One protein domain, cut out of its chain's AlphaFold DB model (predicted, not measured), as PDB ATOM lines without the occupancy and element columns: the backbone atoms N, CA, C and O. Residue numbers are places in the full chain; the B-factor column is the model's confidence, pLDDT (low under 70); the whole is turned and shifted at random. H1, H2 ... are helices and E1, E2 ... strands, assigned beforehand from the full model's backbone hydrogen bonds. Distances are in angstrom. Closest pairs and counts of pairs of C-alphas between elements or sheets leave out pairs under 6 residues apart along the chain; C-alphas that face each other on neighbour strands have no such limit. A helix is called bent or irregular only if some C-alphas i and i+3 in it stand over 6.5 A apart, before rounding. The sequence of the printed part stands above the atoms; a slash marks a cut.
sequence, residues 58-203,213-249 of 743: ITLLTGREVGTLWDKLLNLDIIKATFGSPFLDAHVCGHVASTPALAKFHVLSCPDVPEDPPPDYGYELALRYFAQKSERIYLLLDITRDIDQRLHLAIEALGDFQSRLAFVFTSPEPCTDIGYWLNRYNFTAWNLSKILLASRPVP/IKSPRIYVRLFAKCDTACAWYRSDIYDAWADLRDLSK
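This is residues 58 to 203 and 213 to 249 of the 743 residues of the protein "Hypothetical protein" of Notodromas monacha (UniProt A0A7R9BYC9). Two parts lie side by side: a mixed sheet of four strands, E2 E3 E1 E4, with the short helices H1 and H2 near one end, and a larger lobe built on the parallel sheet E5 E6 E7. The long helix H7 slants over E6 and E7, H5 and H6 graze that sheet, and H3 and H4 touch each other beside it. The printed 183 residues hold seven named helices and seven named strands, in the order E1 E2 H1 H2 E3 E4 H3 E5 H4 H5 E6 H6 E7 H7, class mixed. The whole is compact, with a radius of gyration of the C-alphas of 17.9 A and spans of 51 by 42 by 32 A.

Start at E1, residues 58 to 63, an inner strand. It is parallel to E3, residues 91 to 97, with N 59 and O 92 2.9 A apart, and antiparallel to E4, residues 107 to 109, with N 60 and O 107 at 2.8 A. E2, residues 67 to 70, is antiparallel to E3, with N 69 and O 93 at 2.8 A. H1, residues 77 to 83, and H2, residues 85 to 89, touch only at the corner, and only just, with 3 pairs of C-alphas within 8 A, the closest Lys 80 and Leu 88 at 6.6 A. H3, residues 123 to 133, touches H4, residues 149 to 157, closest at C-alphas 124 and 157, 5.7 A. E5, residues 137 to 142, and E6, residues 165 to 171, are parallel, with N 139 and O 166 at 2.8 A; E5, H4, H5 at residues 159 to 164, and E6 form a strand-helix-strand unit, parallel strands joined through helices, with a right-handed crossover. E7, residues 217 to 222, is parallel to E6, with N 169 and O 219 at 2.7 A. H6, residues 178 to 198, touches H4 with residues 195 to 198 alone, closest at C-alphas 195 and 156, 6.5 A. H7, residues 227 to 249, is over E6 and E7 at a height over the sheet of 8.4 A, slantwise to the strands, at 39 degrees to E7 on the local plane; its closest C-alpha to E7 is Asp 236, 5.2 A from Tyr 219. Every O i to N i+4 pair is within hydrogen-bond range in H1, H2, H3, H4 and H6, against 15 of 19 in H7 and 0 of 2 in H5, where 1 of 3 O i to N i+3 pairs is.

Find C-alpha 58 at (17.696, -51.849, -19.755), where E1 begins. E3 runs 19.6 A and E6 19.2 A. From C-alpha 178 at (34.069, -45.907, -48.765), H6 runs 30.0 A. H7 runs 34.1 A to C-alpha 249 at (34.727, -33.684, -14.956). H5 is irregular, with C-alphas 160 and 163 8.3 A apart, and H7 only just, with 245 and 248 at 6.7 A.

The C-alphas farthest apart, of Glu 65 and Pro 203, are 52.9 A apart. Residues 204 to 212 are not printed, and C-alphas 203 and 213 are 15.3 A apart across the cut. The link from E4 to H3, residues 110 to 122, is long. The model's mean pLDDT of the printed part is 81.0; residues 70 to 78, 117 to 121, 200 to 203, 213 to 218 and 220 to 225 are under 70.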
ATOM      1  N   ILE A  58      16.778 -51.278 -20.748       78.88
ATOM      2  CA  ILE A  58      17.696 -51.849 -19.755       78.88
ATOM      3  C   ILE A  58      18.494 -50.738 -19.080       78.88
ATOM      4  O   ILE A  58      19.301 -50.071 -19.725       78.88
ATOM      5  N   THR A  59      18.338 -50.569 -17.769       81.38
ATOM      6  CA  THR A  59      19.271 -49.757 -16.972       81.38
ATOM      7  C   THR A  59      20.399 -50.641 -16.471       81.38
ATOM      8  O   THR A  59      20.150 -51.596 -15.744       81.38
ATOM      9  N   LEU A  60      21.645 -50.320 -16.818       81.06
ATOM     10  CA  LEU A  60      22.831 -50.983 -16.285       81.06
ATOM     11  C   LEU A  60      23.388 -50.189 -15.100       81.06
ATOM     12  O   LEU A  60      23.916 -49.081 -15.255       81.06
ATOM     13  N   LEU A  61      23.279 -50.782 -13.912       83.31
ATOM     14  CA  LEU A  61      23.793 -50.251 -12.655       83.31
ATOM     15  C   LEU A  61      24.967 -51.088 -12.144       83.31
ATOM     16  O   LEU A  61      25.121 -52.271 -12.459       83.31
ATOM     17  N   THR A  62      25.792 -50.476 -11.300       84.44
ATOM     18  CA  THR A  62      26.770 -51.223 -10.513       84.44
ATOM     19  C   THR A  62      26.059 -52.057  -9.459       84.44
ATOM     20  O   THR A  62      25.207 -51.573  -8.714       84.44
ATOM     21  N   GLY A  63      26.407 -53.337  -9.398       83.81
ATOM     22  CA  GLY A  63      26.013 -54.246  -8.331       83.81
ATOM     23  C   GLY A  63      27.230 -54.845  -7.642       83.81
ATOM     24  O   GLY A  63      28.331 -54.877  -8.199       83.81
ATOM     25  N   ARG A  64      27.025 -55.344  -6.418       83.19
ATOM     26  CA  ARG A  64      27.994 -56.252  -5.782       83.19
ATOM     27  C   ARG A  64      28.054 -57.589  -6.519       83.19
ATOM     28  O   ARG A  64      29.125 -58.169  -6.633       83.19
ATOM     29  N   GLU A  65      26.918 -58.027  -7.048       84.25
ATOM     30  CA  GLU A  65      26.761 -59.272  -7.792       84.25
ATOM     31  C   GLU A  65      26.181 -58.981  -9.179       84.25
ATOM     32  O   GLU A  65      25.517 -57.960  -9.388       84.25
ATOM     33  N   VAL A  66      26.462 -59.870 -10.133       85.50
ATOM     34  CA  VAL A  66      25.821 -59.848 -11.452       85.50
ATOM     35  C   VAL A  66      24.415 -60.410 -11.291       85.50
ATOM     36  O   VAL A  66      24.252 -61.544 -10.849       85.50
ATOM     37  N   GLY A  67      23.398 -59.642 -11.661       85.62
ATOM     38  CA  GLY A  67      22.012 -60.085 -11.574       85.62
ATOM     39  C   GLY A  67      21.068 -59.123 -12.272       85.62
ATOM     40  O   GLY A  67      21.382 -57.953 -12.457       85.62
ATOM     41  N   THR A  68      19.897 -59.601 -12.670       81.56
ATOM     42  CA  THR A  68      18.816 -58.738 -13.150       81.56
ATOM     43  C   THR A  68      17.803 -58.565 -12.033       81.56
ATOM     44  O   THR A  68      17.362 -59.531 -11.410       81.56
ATOM     45  N   LEU A  69      17.459 -57.318 -11.746       76.31
ATOM     46  CA  LEU A  69      16.452 -56.971 -10.764       76.31
ATOM     47  C   LEU A  69      15.216 -56.514 -11.531       76.31
ATOM     48  O   LEU A  69      15.244 -55.505 -12.236       76.31
ATOM     49  N   TRP A  70      14.149 -57.299 -11.428       66.25
ATOM     50  CA  TRP A  70      12.858 -56.946 -12.004       66.25
ATOM     51  C   TRP A  70      12.119 -55.977 -11.074       66.25
ATOM     52  O   TRP A  70      12.158 -56.117  -9.850       66.25
ATOM     53  N   ASP A  71      11.437 -55.015 -11.690       54.69
ATOM     54  CA  ASP A  71      10.904 -53.740 -11.187       54.69
ATOM     55  C   ASP A  71      10.157 -53.700  -9.842       54.69
ATOM     56  O   ASP A  71       9.943 -52.617  -9.302       54.69
ATOM     57  N   LYS A  72       9.792 -54.827  -9.222       54.78
ATOM     58  CA  LYS A  72       9.009 -54.817  -7.969       54.78
ATOM     59  C   LYS A  72       9.739 -54.215  -6.757       54.78
ATOM     60  O   LYS A  72       9.101 -54.000  -5.733       54.78
ATOM     61  N   LEU A  73      11.050 -53.978  -6.842       55.22
ATOM     62  CA  LEU A  73      11.887 -53.535  -5.716       55.22
ATOM     63  C   LEU A  73      12.460 -52.118  -5.868       55.22
ATOM     64  O   LEU A  73      12.897 -51.533  -4.878       55.22
ATOM     65  N   LEU A  74      12.474 -51.555  -7.077       60.03
ATOM     66  CA  LEU A  74      12.878 -50.166  -7.282       60.03
ATOM     67  C   LEU A  74      11.664 -49.279  -7.003       60.03
ATOM     68  O   LEU A  74      10.556 -49.598  -7.419       60.03
ATOM     69  N   ASN A  75      11.870 -48.179  -6.276       57.16
ATOM     70  CA  ASN A  75      10.831 -47.232  -5.857       57.16
ATOM     71  C   ASN A  75      10.338 -46.411  -7.070       57.16
ATOM     72  O   ASN A  75      10.563 -45.205  -7.195       57.16
ATOM     73  N   LEU A  76       9.755 -47.121  -8.033       63.44
ATOM     74  CA  LEU A  76       9.370 -46.662  -9.356       63.44
ATOM     75  C   LEU A  76       8.000 -46.012  -9.349       63.44
ATOM     76  O   LEU A  76       7.559 -45.609 -10.411       63.44
ATOM     77  N   ASP A  77       7.343 -45.843  -8.204       65.25
ATOM     78  CA  ASP A  77       5.997 -45.268  -8.127       65.25
ATOM     79  C   ASP A  77       5.890 -43.915  -8.839       65.25
ATOM     80  O   ASP A  77       4.882 -43.637  -9.481       65.25
ATOM     81  N   ILE A  78       6.959 -43.109  -8.840       68.94
ATOM     82  CA  ILE A  78       7.016 -41.855  -9.607       68.94
ATOM     83  C   ILE A  78       7.050 -42.128 -11.117       68.94
ATOM     84  O   ILE A  78       6.321 -41.493 -11.873       68.94
ATOM     85  N   ILE A  79       7.880 -43.065 -11.579       70.50
ATOM     86  CA  ILE A  79       7.991 -43.418 -13.005       70.50
ATOM     87  C   ILE A  79       6.710 -44.127 -13.470       70.50
ATOM     88  O   ILE A  79       6.181 -43.801 -14.527       70.50
ATOM     89  N   LYS A  80       6.139 -44.991 -12.630       71.00
ATOM     90  CA  LYS A  80       4.861 -45.679 -12.814       71.00
ATOM     91  C   LYS A  80       3.707 -44.699 -12.922       71.00
ATOM     92  O   LYS A  80       2.879 -44.838 -13.812       71.00
ATOM     93  N   ALA A  81       3.669 -43.694 -12.047       73.62
ATOM     94  CA  ALA A  81       2.675 -42.631 -12.103       73.62
ATOM     95  C   ALA A  81       2.843 -41.752 -13.350       73.62
ATOM     96  O   ALA A  81       1.857 -41.230 -13.857       73.62
ATOM     97  N   THR A  82       4.074 -41.601 -13.856       75.19
ATOM     98  CA  THR A  82       4.365 -40.733 -15.008       75.19
ATOM     99  C   THR A  82       4.121 -41.423 -16.357       75.19
ATOM    100  O   THR A  82       3.630 -40.777 -17.277       75.19
ATOM    101  N   PHE A  83       4.452 -42.711 -16.497       76.19
ATOM    102  CA  PHE A  83       4.417 -43.434 -17.784       76.19
ATOM    103  C   PHE A  83       3.452 -44.625 -17.818       76.19
ATOM    104  O   PHE A  83       3.240 -45.217 -18.874       76.19
ATOM    105  N   GLY A  84       2.847 -44.976 -16.682       77.50
ATOM    106  CA  GLY A  84       1.974 -46.138 -16.549       77.50
ATOM    107  C   GLY A  84       2.730 -47.456 -16.360       77.50
ATOM    108  O   GLY A  84       3.938 -47.560 -16.571       77.50
ATOM    109  N   SER A  85       1.990 -48.492 -15.955       75.50
ATOM    110  CA  SER A  85       2.518 -49.853 -15.776       75.50
ATOM    111  C   SER A  85       3.159 -50.457 -17.038       75.50
ATOM    112  O   SER A  85       4.227 -51.040 -16.889       75.50
ATOM    113  N   PRO A  86       2.620 -50.279 -18.268       75.06
ATOM    114  CA  PRO A  86       3.174 -50.942 -19.456       75.06
ATOM    115  C   PRO A  86       4.621 -50.554 -19.775       75.06
ATOM    116  O   PRO A  86       5.387 -51.383 -20.254       75.06
ATOM    117  N   PHE A  87       5.004 -49.303 -19.497       74.38
ATOM    118  CA  PHE A  87       6.376 -48.839 -19.699       74.38
ATOM    119  C   PHE A  87       7.352 -49.519 -18.726       74.38
ATOM    120  O   PHE A  87       8.449 -49.908 -19.121       74.38
ATOM    121  N   LEU A  88       6.943 -49.677 -17.465       73.62
ATOM    122  CA  LEU A  88       7.743 -50.334 -16.431       73.62
ATOM    123  C   LEU A  88       7.817 -51.849 -16.615       73.62
ATOM    124  O   LEU A  88       8.867 -52.445 -16.427       73.62
ATOM    125  N   ASP A  89       6.744 -52.481 -17.084       79.00
ATOM    126  CA  ASP A  89       6.772 -53.916 -17.381       79.00
ATOM    127  C   ASP A  89       7.794 -54.255 -18.492       79.00
ATOM    128  O   ASP A  89       8.298 -55.377 -18.562       79.00
ATOM    129  N   ALA A  90       8.143 -53.269 -19.328       77.12
ATOM    130  CA  ALA A  90       9.207 -53.336 -20.328       77.12
ATOM    131  C   ALA A  90      10.555 -52.758 -19.844       77.12
ATOM    132  O   ALA A  90      11.480 -52.618 -20.644       77.12
ATOM    133  N   HIS A  91      10.698 -52.387 -18.570       79.44
ATOM    134  CA  HIS A  91      11.943 -51.892 -17.988       79.44
ATOM    135  C   HIS A  91      12.636 -52.982 -17.167       79.44
ATOM    136  O   HIS A  91      12.028 -53.675 -16.357       79.44
ATOM    137  N   VAL A  92      13.938 -53.153 -17.388       84.19
ATOM    138  CA  VAL A  92      14.763 -54.131 -16.678       84.19
ATOM    139  C   VAL A  92      15.981 -53.426 -16.100       84.19
ATOM    140  O   VAL A  92      16.730 -52.757 -16.809       84.19
ATOM    141  N   CYS A  93      16.234 -53.608 -14.807       84.12
ATOM    142  CA  CYS A  93      17.463 -53.135 -14.187       84.12
ATOM    143  C   CYS A  93      18.496 -54.269 -14.150       84.12
ATOM    144  O   CYS A  93      18.373 -55.228 -13.391       84.12
ATOM    145  N   GLY A  94      19.527 -54.178 -14.987       85.06
ATOM    146  CA  GLY A  94      20.683 -55.064 -14.945       85.06
ATOM    147  C   GLY A  94      21.727 -54.548 -13.958       85.06
ATOM    148  O   GLY A  94      22.232 -53.438 -14.098       85.06
ATOM    149  N   HIS A  95      22.099 -55.364 -12.984       84.12
ATOM    150  CA  HIS A  95      23.277 -55.152 -12.159       84.12
ATOM    151  C   HIS A  95      24.435 -55.961 -12.729       84.12
ATOM    152  O   HIS A  95      24.349 -57.175 -12.910       84.12
ATOM    153  N   VAL A  96      25.539 -55.280 -13.002       85.19
ATOM    154  CA  VAL A  96      26.799 -55.928 -13.366       85.19
ATOM    155  C   VAL A  96      27.759 -55.734 -12.202       85.19
ATOM    156  O   VAL A  96      27.788 -54.653 -11.601       85.19
ATOM    157  N   ALA A  97      28.534 -56.774 -11.872       82.75
ATOM    158  CA  ALA A  97      29.605 -56.672 -10.889       82.75
ATOM    159  C   ALA A  97      30.448 -55.438 -11.208       82.75
ATOM    160  O   ALA A  97      30.822 -55.246 -12.363       82.75
ATOM    161  N   SER A  98      30.671 -54.599 -10.193       76.69
ATOM    162  CA  SER A  98      31.403 -53.330 -10.253       76.69
ATOM    163  C   SER A  98      32.550 -53.350 -11.274       76.69
ATOM    164  O   SER A  98      33.686 -53.699 -10.947       76.69
ATOM    165  N   THR A  99      32.268 -52.929 -12.508       83.12
ATOM    166  CA  THR A  99      33.321 -52.631 -13.471       83.12
ATOM    167  C   THR A  99      33.827 -51.222 -13.174       83.12
ATOM    168  O   THR A  99      33.037 -50.347 -12.798       83.12
ATOM    169  N   PRO A 100      35.128 -50.948 -13.350       83.75
ATOM    170  CA  PRO A 100      35.671 -49.622 -13.067       83.75
ATOM    171  C   PRO A 100      35.006 -48.498 -13.886       83.75
ATOM    172  O   PRO A 100      34.965 -47.345 -13.455       83.75
ATOM    173  N   ALA A 101      34.447 -48.840 -15.053       80.12
ATOM    174  CA  ALA A 101      33.642 -47.946 -15.878       80.12
ATOM    175  C   ALA A 101      32.267 -47.656 -15.251       80.12
ATOM    176  O   ALA A 101      31.922 -46.491 -15.051       80.12
ATOM    177  N   LEU A 102      31.513 -48.695 -14.870       82.25
ATOM    178  CA  LEU A 102      30.183 -48.525 -14.276       82.25
ATOM    179  C   LEU A 102      30.242 -47.855 -12.894       82.25
ATOM    180  O   LEU A 102      29.296 -47.186 -12.494       82.25
ATOM    181  N   ALA A 103      31.372 -47.955 -12.182       85.75
ATOM    182  CA  ALA A 103      31.599 -47.206 -10.943       85.75
ATOM    183  C   ALA A 103      31.548 -45.676 -11.135       85.75
ATOM    184  O   ALA A 103      31.372 -44.949 -10.161       85.75
ATOM    185  N   LYS A 104      31.715 -45.184 -12.370       85.81
ATOM    186  CA  LYS A 104      31.750 -43.750 -12.696       85.81
ATOM    187  C   LYS A 104      30.494 -43.252 -13.399       85.81
ATOM    188  O   LYS A 104      30.176 -42.074 -13.277       85.81
ATOM    189  N   PHE A 105      29.814 -44.105 -14.156       88.00
ATOM    190  CA  PHE A 105      28.609 -43.723 -14.881       88.00
ATOM    191  C   PHE A 105      27.618 -44.878 -14.966       88.00
ATOM    192  O   PHE A 105      27.991 -46.045 -15.069       88.00
ATOM    193  N   HIS A 106      26.336 -44.528 -14.977       89.94
ATOM    194  CA  HIS A 106      25.245 -45.461 -15.220       89.94
ATOM    195  C   HIS A 106      24.816 -45.367 -16.680       89.94
ATOM    196  O   HIS A 106      24.726 -44.268 -17.234       89.94
ATOM    197  N   VAL A 107      24.557 -46.515 -17.304       91.31
ATOM    198  CA  VAL A 107      24.124 -46.575 -18.704       91.31
ATOM    199  C   VAL A 107      22.652 -46.944 -18.732       91.31
ATOM    200  O   VAL A 107      22.264 -48.003 -18.252       91.31
ATOM    201  N   LEU A 108      21.838 -46.068 -19.310       91.69
ATOM    202  CA  LEU A 108      20.447 -46.358 -19.619       91.69
ATOM    203  C   LEU A 108      20.356 -46.731 -21.099       91.69
ATOM    204  O   LEU A 108      20.551 -45.874 -21.962       91.69
ATOM    205  N   SER A 109      20.070 -47.996 -21.380       91.56
ATOM    206  CA  SER A 109      19.709 -48.461 -22.712       91.56
ATOM    207  C   SER A 109      18.211 -48.272 -22.906       91.56
ATOM    208  O   SER A 109      17.397 -48.900 -22.227       91.56
ATOM    209  N   CYS A 110      17.842 -47.403 -23.837       88.06
ATOM    210  CA  CYS A 110      16.469 -47.325 -24.317       88.06
ATOM    211  C   CYS A 110      16.183 -48.524 -25.236       88.06
ATOM    212  O   CYS A 110      17.126 -49.071 -25.813       88.06
ATOM    213  N   PRO A 111      14.915 -48.941 -25.366       84.00
ATOM    214  CA  PRO A 111      14.553 -49.915 -26.375       84.00
ATOM    215  C   PRO A 111      14.704 -49.272 -27.756       84.00
ATOM    216  O   PRO A 111      14.644 -48.042 -27.883       84.00
ATOM    217  N   ASP A 112      14.912 -50.094 -28.780       85.62
ATOM    218  CA  ASP A 112      14.980 -49.601 -30.153       85.62
ATOM    219  C   ASP A 112      13.695 -48.849 -30.500       85.62
ATOM    220  O   ASP A 112      12.607 -49.228 -30.063       85.62
ATOM    221  N   VAL A 113      13.820 -47.768 -31.277       84.06
ATOM    222  CA  VAL A 113      12.652 -47.037 -31.782       84.06
ATOM    223  C   VAL A 113      11.911 -47.992 -32.715       84.06
ATOM    224  O   VAL A 113      12.454 -48.324 -33.768       84.06
ATOM    225  N   PRO A 114      10.716 -48.480 -32.346       76.75
ATOM    226  CA  PRO A 114      10.041 -49.466 -33.167       76.75
ATOM    227  C   PRO A 114       9.549 -48.816 -34.460       76.75
ATOM    228  O   PRO A 114       9.039 -47.689 -34.457       76.75
ATOM    229  N   GLU A 115       9.639 -49.573 -35.552       73.81
ATOM    230  CA  GLU A 115       9.083 -49.186 -36.853       73.81
ATOM    231  C   GLU A 115       7.557 -49.062 -36.812       73.81
ATOM    232  O   GLU A 115       7.022 -48.422 -37.706       73.81
ATOM    233  N   ASP A 116       6.886 -49.600 -35.771       74.75
ATOM    234  CA  ASP A 116       5.451 -49.484 -35.437       74.75
ATOM    235  C   ASP A 116       5.150 -49.615 -33.917       74.75
ATOM    236  O   ASP A 116       4.682 -50.662 -33.471       74.75
ATOM    237  N   PRO A 117       5.380 -48.586 -33.062       62.16
ATOM    238  CA  PRO A 117       4.846 -48.541 -31.722       62.16
ATOM    239  C   PRO A 117       3.320 -48.383 -31.752       62.16
ATOM    240  O   PRO A 117       2.756 -47.694 -32.614       62.16
ATOM    241  N   PRO A 118       2.654 -48.918 -30.723       65.38
ATOM    242  CA  PRO A 118       1.272 -48.591 -30.432       65.38
ATOM    243  C   PRO A 118       1.092 -47.065 -30.280       65.38
ATOM    244  O   PRO A 118       1.972 -46.407 -29.714       65.38
ATOM    245  N   PRO A 119      -0.046 -46.496 -30.719       63.53
ATOM    246  CA  PRO A 119      -0.301 -45.049 -30.724       63.53
ATOM    247  C   PRO A 119      -0.202 -44.358 -29.348       63.53
ATOM    248  O   PRO A 119      -0.015 -43.145 -29.302       63.53
ATOM    249  N   ASP A 120      -0.242 -45.109 -28.243       61.81
ATOM    250  CA  ASP A 120      -0.339 -44.569 -26.878       61.81
ATOM    251  C   ASP A 120       0.932 -44.727 -26.023       61.81
ATOM    252  O   ASP A 120       0.905 -44.479 -24.819       61.81
ATOM    253  N   TYR A 121       2.069 -45.136 -26.593       66.38
ATOM    254  CA  TYR A 121       3.207 -45.577 -25.769       66.38
ATOM    255  C   TYR A 121       3.951 -44.463 -25.005       66.38
ATOM    256  O   TYR A 121       4.909 -44.747 -24.288       66.38
ATOM    257  N   GLY A 122       3.573 -43.187 -25.164       79.06
ATOM    258  CA  GLY A 122       4.205 -42.068 -24.450       79.06
ATOM    259  C   GLY A 122       5.727 -41.977 -24.648       79.06
ATOM    260  O   GLY A 122       6.421 -41.335 -23.860       79.06
ATOM    261  N   TYR A 123       6.258 -42.625 -25.689       82.00
ATOM    262  CA  TYR A 123       7.689 -42.871 -25.865       82.00
ATOM    263  C   TYR A 123       8.491 -41.568 -25.963       82.00
ATOM    264  O   TYR A 123       9.536 -41.423 -25.335       82.00
ATOM    265  N   GLU A 124       7.961 -40.566 -26.667       85.69
ATOM    266  CA  GLU A 124       8.561 -39.230 -26.756       85.69
ATOM    267  C   GLU A 124       8.645 -38.528 -25.392       85.69
ATOM    268  O   GLU A 124       9.624 -37.834 -25.102       85.69
ATOM    269  N   LEU A 125       7.634 -38.717 -24.536       86.25
ATOM    270  CA  LEU A 125       7.611 -38.160 -23.186       86.25
ATOM    271  C   LEU A 125       8.649 -38.856 -22.301       86.25
ATOM    272  O   LEU A 125       9.377 -38.180 -21.571       86.25
ATOM    273  N   ALA A 126       8.762 -40.184 -22.408       87.69
ATOM    274  CA  ALA A 126       9.787 -40.961 -21.718       87.69
ATOM    275  C   ALA A 126      11.193 -40.531 -22.158       87.69
ATOM    276  O   ALA A 126      12.026 -40.189 -21.316       87.69
ATOM    277  N   LEU A 127      11.439 -40.428 -23.469       90.69
ATOM    278  CA  LEU A 127      12.703 -39.928 -24.009       90.69
ATOM    279  C   LEU A 127      13.031 -38.530 -23.490       90.69
ATOM    280  O   LEU A 127      14.159 -38.297 -23.062       90.69
ATOM    281  N   ARG A 128      12.064 -37.605 -23.467       91.00
ATOM    282  CA  ARG A 128      12.258 -36.260 -22.901       91.00
ATOM    283  C   ARG A 128      12.598 -36.294 -21.418       91.00
ATOM    284  O   ARG A 128      13.496 -35.569 -20.989       91.00
ATOM    285  N   TYR A 129      11.911 -37.129 -20.645       90.69
ATOM    286  CA  TYR A 129      12.158 -37.280 -19.215       90.69
ATOM    287  C   TYR A 129      13.570 -37.791 -18.934       90.69
ATOM    288  O   TYR A 129      14.306 -37.184 -18.149       90.69
ATOM    289  N   PHE A 130      13.990 -38.861 -19.613       91.00
ATOM    290  CA  PHE A 130      15.345 -39.381 -19.462       91.00
ATOM    291  C   PHE A 130      16.373 -38.389 -19.988       91.00
ATOM    292  O   PHE A 130      17.324 -38.076 -19.283       91.00
ATOM    293  N   ALA A 131      16.147 -37.777 -21.151       92.31
ATOM    294  CA  ALA A 131      17.035 -36.762 -21.706       92.31
ATOM    295  C   ALA A 131      17.256 -35.571 -20.762       92.31
ATOM    296  O   ALA A 131      18.372 -35.046 -20.686       92.31
ATOM    297  N   GLN A 132      16.227 -35.180 -20.002       90.81
ATOM    298  CA  GLN A 132      16.318 -34.137 -18.983       90.81
ATOM    299  C   GLN A 132      17.264 -34.517 -17.841       90.81
ATOM    300  O   GLN A 132      17.967 -33.639 -17.326       90.81
ATOM    301  N   LYS A 133      17.315 -35.795 -17.462       90.50
ATOM    302  CA  LYS A 133      18.163 -36.304 -16.375       90.50
ATOM    303  C   LYS A 133      19.531 -36.810 -16.841       90.50
ATOM    304  O   LYS A 133      20.467 -36.800 -16.052       90.50
ATOM    305  N   SER A 134      19.673 -37.182 -18.109       92.94
ATOM    306  CA  SER A 134      20.899 -37.773 -18.642       92.94
ATOM    307  C   SER A 134      22.007 -36.749 -18.880       92.94
ATOM    308  O   SER A 134      21.787 -35.641 -19.387       92.94
ATOM    309  N   GLU A 135      23.241 -37.163 -18.590       93.12
ATOM    310  CA  GLU A 135      24.468 -36.404 -18.856       93.12
ATOM    311  C   GLU A 135      24.968 -36.531 -20.295       93.12
ATOM    312  O   GLU A 135      25.600 -35.632 -20.848       93.12
ATOM    313  N   ARG A 136      24.632 -37.595 -20.990       94.12
ATOM    314  CA  ARG A 136      24.912 -37.693 -22.413       94.12
ATOM    315  C   ARG A 136      23.870 -38.591 -23.026       94.12
ATOM    316  O   ARG A 136      23.334 -39.467 -22.355       94.12
ATOM    317  N   ILE A 137      23.526 -38.294 -24.265       95.00
ATOM    318  CA  ILE A 137      22.539 -39.048 -25.018       95.00
ATOM    319  C   ILE A 137      23.255 -39.488 -26.280       95.00
ATOM    320  O   ILE A 137      23.587 -38.650 -27.118       95.00
ATOM    321  N   TYR A 138      23.530 -40.782 -26.372       94.81
ATOM    322  CA  TYR A 138      24.105 -41.383 -27.565       94.81
ATOM    323  C   TYR A 138      22.965 -41.897 -28.436       94.81
ATOM    324  O   TYR A 138      22.196 -42.752 -28.009       94.81
ATOM    325  N   LEU A 139      22.840 -41.345 -29.638       94.44
ATOM    326  CA  LEU A 139      21.910 -41.812 -30.657       94.44
ATOM    327  C   LEU A 139      22.680 -42.699 -31.626       94.44
ATOM    328  O   LEU A 139      23.485 -42.200 -32.412       94.44
ATOM    329  N   LEU A 140      22.453 -44.006 -31.527       94.00
ATOM    330  CA  LEU A 140      23.014 -44.989 -32.446       94.00
ATOM    331  C   LEU A 140      22.182 -44.967 -33.729       94.00
ATOM    332  O   LEU A 140      20.977 -45.194 -33.690       94.00
ATOM    333  N   LEU A 141      22.815 -44.639 -34.848       93.12
ATOM    334  CA  LEU A 141      22.166 -44.517 -36.144       93.12
ATOM    335  C   LEU A 141      22.794 -45.503 -37.108       93.12
ATOM    336  O   LEU A 141      23.957 -45.351 -37.469       93.12
ATOM    337  N   ASP A 142      22.018 -46.478 -37.560       91.06
ATOM    338  CA  ASP A 142      22.441 -47.309 -38.675       91.06
ATOM    339  C   ASP A 142      22.500 -46.455 -39.941       91.06
ATOM    340  O   ASP A 142      21.481 -45.978 -40.437       91.06
ATOM    341  N   ILE A 143      23.707 -46.242 -40.457       88.12
ATOM    342  CA  ILE A 143      23.920 -45.443 -41.658       88.12
ATOM    343  C   ILE A 143      23.241 -46.066 -42.876       88.12
ATOM    344  O   ILE A 143      22.847 -45.351 -43.788       88.12
ATOM    345  N   THR A 144      23.075 -47.388 -42.908       87.44
ATOM    346  CA  THR A 144      22.448 -48.068 -44.043       87.44
ATOM    347  C   THR A 144      20.950 -47.767 -44.118       87.44
ATOM    348  O   THR A 144      20.387 -47.708 -45.214       87.44
ATOM    349  N   ARG A 145      20.318 -47.443 -42.985       89.88
ATOM    350  CA  ARG A 145      18.884 -47.166 -42.887       89.88
ATOM    351  C   ARG A 145      18.572 -45.680 -43.034       89.88
ATOM    352  O   ARG A 145      19.344 -44.808 -42.641       89.88
ATOM    353  N   ASP A 146      17.420 -45.396 -43.633       91.69
ATOM    354  CA  ASP A 146      16.884 -44.040 -43.680       91.69
ATOM    355  C   ASP A 146      16.307 -43.640 -42.321       91.69
ATOM    356  O   ASP A 146      15.885 -44.481 -41.529       91.69
ATOM    357  N   ILE A 147      16.288 -42.334 -42.053       92.00
ATOM    358  CA  ILE A 147      15.624 -41.801 -40.863       92.00
ATOM    359  C   ILE A 147      14.121 -41.854 -41.118       92.00
ATOM    360  O   ILE A 147      13.593 -41.037 -41.876       92.00
ATOM    361  N   ASP A 148      13.450 -42.817 -40.497       90.56
ATOM    362  CA  ASP A 148      12.001 -42.941 -40.562       90.56
ATOM    363  C   ASP A 148      11.291 -41.808 -39.789       90.56
ATOM    364  O   ASP A 148      11.894 -40.996 -39.073       90.56
ATOM    365  N   GLN A 149       9.967 -41.725 -39.946       89.75
ATOM    366  CA  GLN A 149       9.166 -40.685 -39.301       89.75
ATOM    367  C   GLN A 149       9.222 -40.766 -37.766       89.75
ATOM    368  O   GLN A 149       9.074 -39.750 -37.088       89.75
ATOM    369  N   ARG A 150       9.449 -41.947 -37.190       87.06
ATOM    370  CA  ARG A 150       9.426 -42.123 -35.733       87.06
ATOM    371  C   ARG A 150      10.741 -41.765 -35.089       87.06
ATOM    372  O   ARG A 150      10.746 -41.071 -34.078       87.06
ATOM    373  N   LEU A 151      11.849 -42.144 -35.700       91.19
ATOM    374  CA  LEU A 151      13.164 -41.649 -35.347       91.19
ATOM    375  C   LEU A 151      13.220 -40.130 -35.529       91.19
ATOM    376  O   LEU A 151      13.788 -39.446 -34.681       91.19
ATOM    377  N   HIS A 152      12.564 -39.580 -36.557       92.19
ATOM    378  CA  HIS A 152      12.391 -38.134 -36.689       92.19
ATOM    379  C   HIS A 152      11.685 -37.528 -35.468       92.19
ATOM    380  O   HIS A 152      12.221 -36.596 -34.868       92.19
ATOM    381  N   LEU A 153      10.523 -38.055 -35.069       90.00
ATOM    382  CA  LEU A 153       9.786 -37.583 -33.890       90.00
ATOM    383  C   LEU A 153      10.579 -37.768 -32.586       90.00
ATOM    384  O   LEU A 153      10.604 -36.874 -31.743       90.00
ATOM    385  N   ALA A 154      11.307 -38.876 -32.438       92.00
ATOM    386  CA  ALA A 154      12.187 -39.119 -31.299       92.00
ATOM    387  C   ALA A 154      13.326 -38.086 -31.233       92.00
ATOM    388  O   ALA A 154      13.593 -37.516 -30.176       92.00
ATOM    389  N   ILE A 155      13.975 -37.786 -32.363       93.50
ATOM    390  CA  ILE A 155      15.022 -36.757 -32.444       93.50
ATOM    391  C   ILE A 155      14.435 -35.367 -32.173       93.50
ATOM    392  O   ILE A 155      15.058 -34.563 -31.477       93.50
ATOM    393  N   GLU A 156      13.234 -35.083 -32.672       92.00
ATOM    394  CA  GLU A 156      12.515 -33.837 -32.408       92.00
ATOM    395  C   GLU A 156      12.169 -33.691 -30.919       92.00
ATOM    396  O   GLU A 156      12.390 -32.629 -30.327       92.00
ATOM    397  N   ALA A 157      11.731 -34.773 -30.270       91.31
ATOM    398  CA  ALA A 157      11.496 -34.817 -28.832       91.31
ATOM    399  C   ALA A 157      12.775 -34.496 -28.038       91.31
ATOM    400  O   ALA A 157      12.708 -33.807 -27.016       91.31
ATOM    401  N   LEU A 158      13.939 -34.914 -28.547       93.75
ATOM    402  CA  LEU A 158      15.262 -34.639 -27.985       93.75
ATOM    403  C   LEU A 158      15.860 -33.280 -28.402       93.75
ATOM    404  O   LEU A 158      16.934 -32.910 -27.912       93.75
ATOM    405  N   GLY A 159      15.186 -32.504 -29.256       90.69
ATOM    406  CA  GLY A 159      15.687 -31.241 -29.814       90.69
ATOM    407  C   GLY A 159      16.050 -30.180 -28.765       90.69
ATOM    408  O   GLY A 159      16.963 -29.373 -28.960       90.69
ATOM    409  N   ASP A 160      15.426 -30.214 -27.585       87.56
ATOM    410  CA  ASP A 160      15.769 -29.314 -26.477       87.56
ATOM    411  C   ASP A 160      17.116 -29.630 -25.807       87.56
ATOM    412  O   ASP A 160      17.735 -28.772 -25.157       87.56
ATOM    413  N   PHE A 161      17.605 -30.845 -26.033       91.12
ATOM    414  CA  PHE A 161      18.789 -31.425 -25.422       91.12
ATOM    415  C   PHE A 161      19.953 -31.568 -26.409       91.12
ATOM    416  O   PHE A 161      20.899 -32.291 -26.118       91.12
ATOM    417  N   GLN A 162      19.955 -30.828 -27.526       90.50
ATOM    418  CA  GLN A 162      21.004 -30.869 -28.562       90.50
ATOM    419  C   GLN A 162      22.446 -30.816 -28.032       90.50
ATOM    420  O   GLN A 162      23.312 -31.524 -28.528       90.50
ATOM    421  N   SER A 163      22.722 -30.039 -26.978       89.19
ATOM    422  CA  SER A 163      24.066 -29.963 -26.372       89.19
ATOM    423  C   SER A 163      24.525 -31.259 -25.687       89.19
ATOM    424  O   SER A 163      25.695 -31.399 -25.331       89.19
ATOM    425  N   ARG A 164      23.585 -32.173 -25.439       92.12
ATOM    426  CA  ARG A 164      23.760 -33.475 -24.791       92.12
ATOM    427  C   ARG A 164      23.789 -34.616 -25.805       92.12
ATOM    428  O   ARG A 164      24.232 -35.697 -25.435       92.12
ATOM    429  N   LEU A 165      23.324 -34.370 -27.030       94.00
ATOM    430  CA  LEU A 165      23.277 -35.358 -28.099       94.00
ATOM    431  C   LEU A 165      24.681 -35.627 -28.650       94.00
ATOM    432  O   LEU A 165      25.447 -34.703 -28.941       94.00
ATOM    433  N   ALA A 166      24.983 -36.905 -28.811       94.06
ATOM    434  CA  ALA A 166      26.085 -37.432 -29.587       94.06
ATOM    435  C   ALA A 166      25.508 -38.473 -30.552       94.06
ATOM    436  O   ALA A 166      24.810 -39.388 -30.128       94.06
ATOM    437  N   PHE A 167      25.761 -38.320 -31.844       94.12
ATOM    438  CA  PHE A 167      25.356 -39.286 -32.857       94.12
ATOM    439  C   PHE A 167      26.476 -40.297 -33.050       94.12
ATOM    440  O   PHE A 167      27.637 -39.919 -33.178       94.12
ATOM    441  N   VAL A 168      26.134 -41.577 -33.078       93.25
ATOM    442  CA  VAL A 168      27.064 -42.662 -33.373       93.25
ATOM    443  C   VAL A 168      26.538 -43.385 -34.603       93.25
ATOM    444  O   VAL A 168      25.562 -44.122 -34.514       93.25
ATOM    445  N   PHE A 169      27.158 -43.172 -35.756       92.06
ATOM    446  CA  PHE A 169      26.815 -43.874 -36.983       92.06
ATOM    447  C   PHE A 169      27.354 -45.294 -36.937       92.06
ATOM    448  O   PHE A 169      28.558 -45.506 -37.034       92.06
ATOM    449  N   THR A 170      26.469 -46.264 -36.779       89.81
ATOM    450  CA  THR A 170      26.778 -47.686 -36.850       89.81
ATOM    451  C   THR A 170      26.559 -48.200 -38.269       89.81
ATOM    452  O   THR A 170      25.759 -47.649 -39.020       89.81
ATOM    453  N   SER A 171      27.245 -49.275 -38.645       85.06
ATOM    454  CA  SER A 171      26.892 -50.077 -39.819       85.06
ATOM    455  C   SER A 171      26.906 -51.546 -39.405       85.06
ATOM    456  O   SER A 171      27.931 -51.982 -38.868       85.06
ATOM    457  N   PRO A 172      25.813 -52.304 -39.605       74.62
ATOM    458  CA  PRO A 172      25.790 -53.734 -39.316       74.62
ATOM    459  C   PRO A 172      26.717 -54.495 -40.266       74.62
ATOM    460  O   PRO A 172      27.357 -55.467 -39.869       74.62
ATOM    461  N   GLU A 173      26.839 -54.014 -41.503       78.94
ATOM    462  CA  GLU A 173      27.690 -54.618 -42.513       78.94
ATOM    463  C   GLU A 173      29.058 -53.940 -42.587       78.94
ATOM    464  O   GLU A 173      29.172 -52.715 -42.416       78.94
ATOM    465  N   PRO A 174      30.119 -54.719 -42.860       77.56
ATOM    466  CA  PRO A 174      31.427 -54.154 -43.087       77.56
ATOM    467  C   PRO A 174      31.426 -53.270 -44.329       77.56
ATOM    468  O   PRO A 174      30.981 -53.681 -45.396       77.56
ATOM    469  N   CYS A 175      31.968 -52.058 -44.199       71.81
ATOM    470  CA  CYS A 175      32.095 -51.127 -45.316       71.81
ATOM    471  C   CYS A 175      32.971 -51.749 -46.417       71.81
ATOM    472  O   CYS A 175      34.176 -51.936 -46.226       71.81
ATOM    473  N   THR A 176      32.350 -52.092 -47.547       78.56
ATOM    474  CA  THR A 176      33.025 -52.584 -48.757       78.56
ATOM    475  C   THR A 176      33.424 -51.439 -49.686       78.56
ATOM    476  O   THR A 176      34.474 -51.515 -50.318       78.56
ATOM    477  N   ASP A 177      32.639 -50.357 -49.713       87.62
ATOM    478  CA  ASP A 177      32.906 -49.144 -50.488       87.62
ATOM    479  C   ASP A 177      32.816 -47.874 -49.619       87.62
ATOM    480  O   ASP A 177      31.756 -47.502 -49.104       87.62
ATOM    481  N   ILE A 178      33.949 -47.178 -49.493       87.38
ATOM    482  CA  ILE A 178      34.069 -45.907 -48.765       87.38
ATOM    483  C   ILE A 178      33.261 -44.800 -49.453       87.38
ATOM    484  O   ILE A 178      32.725 -43.926 -48.772       87.38
ATOM    485  N   GLY A 179      33.159 -44.821 -50.786       90.25
ATOM    486  CA  GLY A 179      32.408 -43.830 -51.553       90.25
ATOM    487  C   GLY A 179      30.918 -43.880 -51.226       90.25
ATOM    488  O   GLY A 179      30.333 -42.861 -50.848       90.25
ATOM    489  N   TYR A 180      30.325 -45.074 -51.288       88.56
ATOM    490  CA  TYR A 180      28.956 -45.316 -50.833       88.56
ATOM    491  C   TYR A 180      28.741 -44.858 -49.384       88.56
ATOM    492  O   TYR A 180      27.804 -44.109 -49.097       88.56
ATOM    493  N   TRP A 181      29.647 -45.240 -48.480       86.44
ATOM    494  CA  TRP A 181      29.531 -44.906 -47.064       86.44
ATOM    495  C   TRP A 181      29.571 -43.391 -46.809       86.44
ATOM    496  O   TRP A 181      28.719 -42.865 -46.098       86.44
ATOM    497  N   LEU A 182      30.500 -42.660 -47.438       90.19
ATOM    498  CA  LEU A 182      30.590 -41.198 -47.317       90.19
ATOM    499  C   LEU A 182      29.343 -40.498 -47.861       90.19
ATOM    500  O   LEU A 182      28.872 -39.526 -47.269       90.19
ATOM    501  N   ASN A 183      28.786 -40.987 -48.969       91.75
ATOM    502  CA  ASN A 183      27.543 -40.451 -49.520       91.75
ATOM    503  C   ASN A 183      26.379 -40.647 -48.550       91.75
ATOM    504  O   ASN A 183      25.612 -39.714 -48.305       91.75
ATOM    505  N   ARG A 184      26.279 -41.838 -47.956       90.69
ATOM    506  CA  ARG A 184      25.222 -42.157 -47.003       90.69
ATOM    507  C   ARG A 184      25.373 -41.380 -45.696       90.69
ATOM    508  O   ARG A 184      24.400 -40.802 -45.225       90.69
ATOM    509  N   TYR A 185      26.596 -41.248 -45.189       90.75
ATOM    510  CA  TYR A 185      26.930 -40.382 -44.059       90.75
ATOM    511  C   TYR A 185      26.474 -38.942 -44.302       90.75
ATOM    512  O   TYR A 185      25.760 -38.369 -43.480       90.75
ATOM    513  N   ASN A 186      26.837 -38.365 -45.451       92.00
ATOM    514  CA  ASN A 186      26.461 -36.999 -45.804       92.00
ATOM    515  C   ASN A 186      24.942 -36.837 -45.914       92.00
ATOM    516  O   ASN A 186      24.397 -35.842 -45.441       92.00
ATOM    517  N   PHE A 187      24.252 -37.819 -46.502       93.50
ATOM    518  CA  PHE A 187      22.797 -37.822 -46.613       93.50
ATOM    519  C   PHE A 187      22.114 -37.869 -45.239       93.50
ATOM    520  O   PHE A 187      21.251 -37.038 -44.945       93.50
ATOM    521  N   THR A 188      22.533 -38.782 -44.361       91.12
ATOM    522  CA  THR A 188      21.962 -38.913 -43.015       91.12
ATOM    523  C   THR A 188      22.280 -37.686 -42.162       91.12
ATOM    524  O   THR A 188      21.380 -37.135 -41.532       91.12
ATOM    525  N   ALA A 189      23.512 -37.170 -42.205       91.00
ATOM    526  CA  ALA A 189      23.896 -35.934 -41.519       91.00
ATOM    527  C   ALA A 189      23.089 -34.717 -42.009       91.00
ATOM    528  O   ALA A 189      22.657 -33.886 -41.204       91.00
ATOM    529  N   TRP A 190      22.836 -34.625 -43.315       92.62
ATOM    530  CA  TRP A 190      21.984 -33.589 -43.895       92.62
ATOM    531  C   TRP A 190      20.547 -33.681 -43.377       92.62
ATOM    532  O   TRP A 190      19.993 -32.673 -42.931       92.62
ATOM    533  N   ASN A 191      19.956 -34.876 -43.357       92.81
ATOM    534  CA  ASN A 191      18.608 -35.069 -42.827       92.81
ATOM    535  C   ASN A 191      18.541 -34.752 -41.332       92.81
ATOM    536  O   ASN A 191      17.686 -33.967 -40.933       92.81
ATOM    537  N   LEU A 192      19.493 -35.225 -40.522       92.56
ATOM    538  CA  LEU A 192      19.589 -34.855 -39.105       92.56
ATOM    539  C   LEU A 192      19.631 -33.340 -38.912       92.56
ATOM    540  O   LEU A 192      18.948 -32.813 -38.036       92.56
ATOM    541  N   SER A 193      20.392 -32.623 -39.744       90.12
ATOM    542  CA  SER A 193      20.470 -31.164 -39.647       90.12
ATOM    543  C   SER A 193      19.104 -30.504 -39.859       90.12
ATOM    544  O   SER A 193      18.749 -29.599 -39.107       90.12
ATOM    545  N   LYS A 194      18.291 -30.999 -40.803       92.62
ATOM    546  CA  LYS A 194      16.930 -30.496 -41.037       92.62
ATOM    547  C   LYS A 194      16.023 -30.730 -39.834       92.62
ATOM    548  O   LYS A 194      15.325 -29.806 -39.431       92.62
ATOM    549  N   ILE A 195      16.071 -31.922 -39.243       92.50
ATOM    550  CA  ILE A 195      15.248 -32.294 -38.081       92.50
ATOM    551  C   ILE A 195      15.621 -31.430 -36.872       92.50
ATOM    552  O   ILE A 195      14.769 -30.816 -36.229       92.50
ATOM    553  N   LEU A 196      16.920 -31.300 -36.597       89.44
ATOM    554  CA  LEU A 196      17.415 -30.497 -35.481       89.44
ATOM    555  C   LEU A 196      17.126 -29.000 -35.666       89.44
ATOM    556  O   LEU A 196      16.803 -28.320 -34.691       89.44
ATOM    557  N   LEU A 197      17.193 -28.483 -36.896       87.25
ATOM    558  CA  LEU A 197      16.804 -27.103 -37.200       87.25
ATOM    559  C   LEU A 197      15.287 -26.896 -37.096       87.25
ATOM    560  O   LEU A 197      14.857 -25.869 -36.575       87.25
ATOM    561  N   ALA A 198      14.476 -27.868 -37.519       83.00
ATOM    562  CA  ALA A 198      13.021 -27.811 -37.386       83.00
ATOM    563  C   ALA A 198      12.584 -27.775 -35.914       83.00
ATOM    564  O   ALA A 198      11.719 -26.978 -35.553       83.00
ATOM    565  N   SER A 199      13.256 -28.541 -35.043       74.44
ATOM    566  CA  SER A 199      12.971 -28.561 -33.598       74.44
ATOM    567  C   SER A 199      13.224 -27.216 -32.892       74.44
ATOM    568  O   SER A 199      12.700 -26.959 -31.807       74.44
ATOM    569  N   ARG A 200      14.000 -26.309 -33.507       67.81
ATOM    570  CA  ARG A 200      14.228 -24.945 -33.018       67.81
ATOM    571  C   ARG A 200      14.141 -23.939 -34.165       67.81
ATOM    572  O   ARG A 200      15.182 -23.548 -34.695       67.81
ATOM    573  N   PRO A 201      12.944 -23.417 -34.492       51.88
ATOM    574  CA  PRO A 201      12.840 -22.276 -35.386       51.88
ATOM    575  C   PRO A 201      13.451 -21.054 -34.688       51.88
ATOM    576  O   PRO A 201      12.787 -20.347 -33.923       51.88
ATOM    577  N   VAL A 202      14.742 -20.814 -34.916       40.69
ATOM    578  CA  VAL A 202      15.372 -19.538 -34.579       40.69
ATOM    579  C   VAL A 202      14.732 -18.503 -35.505       40.69
ATOM    580  O   VAL A 202      14.734 -18.705 -36.721       40.69
ATOM    581  N   PRO A 203      14.131 -17.418 -34.988       35.44
ATOM    582  CA  PRO A 203      13.611 -16.376 -35.858       35.44
ATOM    583  C   PRO A 203      14.766 -15.840 -36.710       35.44
ATOM    584  O   PRO A 203      15.775 -15.395 -36.170       35.44
ATOM    585  N   ILE A 213      26.494 -24.019 -34.671       29.17
ATOM    586  CA  ILE A 213      25.994 -25.183 -33.953       29.17
ATOM    587  C   ILE A 213      27.283 -25.818 -33.442       29.17
ATOM    588  O   ILE A 213      28.147 -26.149 -34.254       29.17
ATOM    589  N   LYS A 214      27.498 -25.873 -32.121       34.62
ATOM    590  CA  LYS A 214      28.528 -26.772 -31.592       34.62
ATOM    591  C   LYS A 214      28.121 -28.127 -32.143       34.62
ATOM    592  O   LYS A 214      27.103 -28.648 -31.693       34.62
ATOM    593  N   SER A 215      28.803 -28.560 -33.201       36.50
ATOM    594  CA  SER A 215      28.397 -29.690 -34.017       36.50
ATOM    595  C   SER A 215      28.081 -30.824 -33.056       36.50
ATOM    596  O   SER A 215      28.894 -31.055 -32.148       36.50
ATOM    597  N   PRO A 216      26.900 -31.459 -33.151       48.44
ATOM    598  CA  PRO A 216      26.657 -32.623 -32.322       48.44
ATOM    599  C   PRO A 216      27.828 -33.580 -32.553       48.44
ATOM    600  O   PRO A 216      28.340 -33.671 -33.672       48.44
ATOM    601  N   ARG A 217      28.341 -34.182 -31.479       61.03
ATOM    602  CA  ARG A 217      29.514 -35.049 -31.615       61.03
ATOM    603  C   ARG A 217      29.089 -36.233 -32.457       61.03
ATOM    604  O   ARG A 217      28.092 -36.868 -32.132       61.03
ATOM    605  N   ILE A 218      29.782 -36.442 -33.562       64.50
ATOM    606  CA  ILE A 218      29.492 -37.504 -34.505       64.50
ATOM    607  C   ILE A 218      30.627 -38.508 -34.381       64.50
ATOM    608  O   ILE A 218      31.786 -38.140 -34.536       64.50
ATOM    609  N   TYR A 219      30.271 -39.748 -34.087       73.06
ATOM    610  CA  TYR A 219      31.181 -40.873 -33.976       73.06
ATOM    611  C   TYR A 219      30.804 -41.908 -35.019       73.06
ATOM    612  O   TYR A 219      29.623 -42.143 -35.246       73.06
ATOM    613  N   VAL A 220      31.778 -42.549 -35.644       66.44
ATOM    614  CA  VAL A 220      31.517 -43.593 -36.632       66.44
ATOM    615  C   VAL A 220      31.962 -44.932 -36.075       66.44
ATOM    616  O   VAL A 220      33.137 -45.132 -35.782       66.44
ATOM    617  N   ARG A 221      31.021 -45.873 -35.940       58.25
ATOM    618  CA  ARG A 221      31.288 -47.266 -35.598       58.25
ATOM    619  C   ARG A 221      31.118 -48.159 -36.833       58.25
ATOM    620  O   ARG A 221      30.007 -48.526 -37.201       58.25
ATOM    621  N   LEU A 222      32.230 -48.543 -37.450       54.00
ATOM    622  CA  LEU A 222      32.280 -49.448 -38.595       54.00
ATOM    623  C   LEU A 222      32.940 -50.767 -38.201       54.00
ATOM    624  O   LEU A 222      34.040 -50.774 -37.653       54.00
ATOM    625  N   PHE A 223      32.325 -51.891 -38.568       54.81
ATOM    626  CA  PHE A 223      33.033 -53.166 -38.667       54.81
ATOM    627  C   PHE A 223      33.878 -53.141 -39.943       54.81
ATOM    628  O   PHE A 223      33.493 -53.672 -40.970       54.81
ATOM    629  N   ALA A 224      34.994 -52.424 -39.961       50.44
ATOM    630  CA  ALA A 224      35.739 -52.261 -41.204       50.44
ATOM    631  C   ALA A 224      36.473 -53.564 -41.591       50.44
ATOM    632  O   ALA A 224      37.383 -53.997 -40.894       50.44
ATOM    633  N   LYS A 225      36.118 -54.153 -42.745       64.75
ATOM    634  CA  LYS A 225      37.048 -54.994 -43.531       64.75
ATOM    635  C   LYS A 225      38.084 -54.140 -44.280       64.75
ATOM    636  O   LYS A 225      39.038 -54.671 -44.831       64.75
ATOM    637  N   CYS A 226      37.866 -52.825 -44.342       72.69
ATOM    638  CA  CYS A 226      38.696 -51.884 -45.076       72.69
ATOM    639  C   CYS A 226      39.712 -51.199 -44.145       72.69
ATOM    640  O   CYS A 226      39.342 -50.343 -43.340       72.69
ATOM    641  N   ASP A 227      40.996 -51.534 -44.290       76.62
ATOM    642  CA  ASP A 227      42.085 -51.013 -43.446       76.62
ATOM    643  C   ASP A 227      42.195 -49.481 -43.450       76.62
ATOM    644  O   ASP A 227      42.580 -48.869 -42.452       76.62
ATOM    645  N   THR A 228      41.823 -48.831 -44.554       77.81
ATOM    646  CA  THR A 228      41.888 -47.368 -44.675       77.81
ATOM    647  C   THR A 228      40.857 -46.663 -43.792       77.81
ATOM    648  O   THR A 228      41.143 -45.584 -43.275       77.81
ATOM    649  N   ALA A 229      39.691 -47.274 -43.552       78.44
ATOM    650  CA  ALA A 229      38.666 -46.733 -42.658       78.44
ATOM    651  C   ALA A 229      38.965 -47.021 -41.173       78.44
ATOM    652  O   ALA A 229      38.524 -46.271 -40.300       78.44
ATOM    653  N   CYS A 230      39.753 -48.062 -40.873       80.88
ATOM    654  CA  CYS A 230      40.101 -48.455 -39.503       80.88
ATOM    655  C   CYS A 230      40.785 -47.334 -38.709       80.88
ATOM    656  O   CYS A 230      40.501 -47.160 -37.524       80.88
ATOM    657  N   ALA A 231      41.682 -46.565 -39.338       83.31
ATOM    658  CA  ALA A 231      42.382 -45.471 -38.664       83.31
ATOM    659  C   ALA A 231      41.419 -44.355 -38.233       83.31
ATOM    660  O   ALA A 231      41.500 -43.864 -37.107       83.31
ATOM    661  N   TRP A 232      40.476 -43.997 -39.109       81.50
ATOM    662  CA  TRP A 232      39.467 -42.989 -38.807       81.50
ATOM    663  C   TRP A 232      38.500 -43.466 -37.718       81.50
ATOM    664  O   TRP A 232      38.297 -42.766 -36.731       81.50
ATOM    665  N   TYR A 233      38.028 -44.711 -37.815       81.06
ATOM    666  CA  TYR A 233      37.206 -45.360 -36.791       81.06
ATOM    667  C   TYR A 233      37.862 -45.357 -35.407       81.06
ATOM    668  O   TYR A 233      37.221 -45.032 -34.409       81.06
ATOM    669  N   ARG A 234      39.154 -45.706 -35.331       82.81
ATOM    670  CA  ARG A 234      39.893 -45.677 -34.063       82.81
ATOM    671  C   ARG A 234      39.908 -44.269 -33.483       82.81
ATOM    672  O   ARG A 234      39.630 -44.122 -32.299       82.81
ATOM    673  N   SER A 235      40.183 -43.254 -34.306       85.94
ATOM    674  CA  SER A 235      40.159 -41.850 -33.876       85.94
ATOM    675  C   SER A 235      38.795 -41.447 -33.311       85.94
ATOM    676  O   SER A 235      38.730 -40.938 -32.198       85.94
ATOM    677  N   ASP A 236      37.709 -41.742 -34.025       85.50
ATOM    678  CA  ASP A 236      36.353 -41.398 -33.584       85.50
ATOM    679  C   ASP A 236      35.978 -42.121 -32.283       85.50
ATOM    680  O   ASP A 236      35.367 -41.542 -31.386       85.50
ATOM    681  N   ILE A 237      36.383 -43.383 -32.135       84.50
ATOM    682  CA  ILE A 237      36.202 -44.130 -30.889       84.50
ATOM    683  C   ILE A 237      36.988 -43.503 -29.745       84.50
ATOM    684  O   ILE A 237      36.447 -43.384 -28.646       84.50
ATOM    685  N   TYR A 238      38.225 -43.066 -29.978       87.25
ATOM    686  CA  TYR A 238      38.987 -42.348 -28.959       87.25
ATOM    687  C   TYR A 238      38.297 -41.053 -28.550       87.25
ATOM    688  O   TYR A 238      38.215 -40.769 -27.356       87.25
ATOM    689  N   ASP A 239      37.731 -40.313 -29.499       87.19
ATOM    690  CA  ASP A 239      36.977 -39.097 -29.202       87.19
ATOM    691  C   ASP A 239      35.668 -39.397 -28.444       87.19
ATOM    692  O   ASP A 239      35.233 -38.593 -27.610       87.19
ATOM    693  N   ALA A 240      35.035 -40.550 -28.689       85.75
ATOM    694  CA  ALA A 240      33.852 -41.012 -27.955       85.75
ATOM    695  C   ALA A 240      34.198 -41.413 -26.520       85.75
ATOM    696  O   ALA A 240      33.515 -41.021 -25.573       85.75
ATOM    697  N   TRP A 241      35.295 -42.146 -26.344       87.38
ATOM    698  CA  TRP A 241      35.793 -42.539 -25.031       87.38
ATOM    699  C   TRP A 241      36.305 -41.356 -24.226       87.38
ATOM    700  O   TRP A 241      36.030 -41.270 -23.030       87.38
ATOM    701  N   ALA A 242      37.019 -40.427 -24.861       88.88
ATOM    702  CA  ALA A 242      37.452 -39.192 -24.226       88.88
ATOM    703  C   ALA A 242      36.241 -38.393 -23.735       88.88
ATOM    704  O   ALA A 242      36.253 -37.906 -22.606       88.88
ATOM    705  N   ASP A 243      35.172 -38.342 -24.534       89.31
ATOM    706  CA  ASP A 243      33.923 -37.718 -24.118       89.31
ATOM    707  C   ASP A 243      33.300 -38.382 -22.891       89.31
ATOM    708  O   ASP A 243      33.031 -37.695 -21.907       89.31
ATOM    709  N   LEU A 244      33.118 -39.708 -22.925       88.88
ATOM    710  CA  LEU A 244      32.578 -40.483 -21.803       88.88
ATOM    711  C   LEU A 244      33.407 -40.286 -20.533       88.88
ATOM    712  O   LEU A 244      32.863 -40.037 -19.456       88.88
ATOM    713  N   ARG A 245      34.734 -40.358 -20.659       89.75
ATOM    714  CA  ARG A 245      35.677 -40.177 -19.552       89.75
ATOM    715  C   ARG A 245      35.537 -38.796 -18.919       89.75
ATOM    716  O   ARG A 245      35.601 -38.668 -17.694       89.75
ATOM    717  N   ASP A 246      35.353 -37.770 -19.741       89.06
ATOM    718  CA  ASP A 246      35.293 -36.392 -19.281       89.06
ATOM    719  C   ASP A 246      33.904 -35.983 -18.747       89.06
ATOM    720  O   ASP A 246      33.799 -34.923 -18.128       89.06
ATOM    721  N   LEU A 247      32.853 -36.811 -18.880       89.06
ATOM    722  CA  LEU A 247      31.521 -36.521 -18.311       89.06
ATOM    723  C   LEU A 247      31.588 -36.222 -16.810       89.06
ATOM    724  O   LEU A 247      31.087 -35.189 -16.366       89.06
ATOM    725  N   SER A 248      32.320 -37.049 -16.059       87.62
ATOM    726  CA  SER A 248      32.540 -36.856 -14.619       87.62
ATOM    727  C   SER A 248      33.186 -35.504 -14.279       87.62
ATOM    728  O   SER A 248      32.855 -34.889 -13.268       87.62
ATOM    729  N   LYS A 249      34.064 -34.985 -15.149       87.00
ATOM    730  CA  LYS A 249      34.727 -33.684 -14.956       87.00
ATOM    731  C   LYS A 249      33.764 -32.517 -15.169       87.00
ATOM    732  O   LYS A 249      33.910 -31.471 -14.542       87.00
TER     733      LYS A 249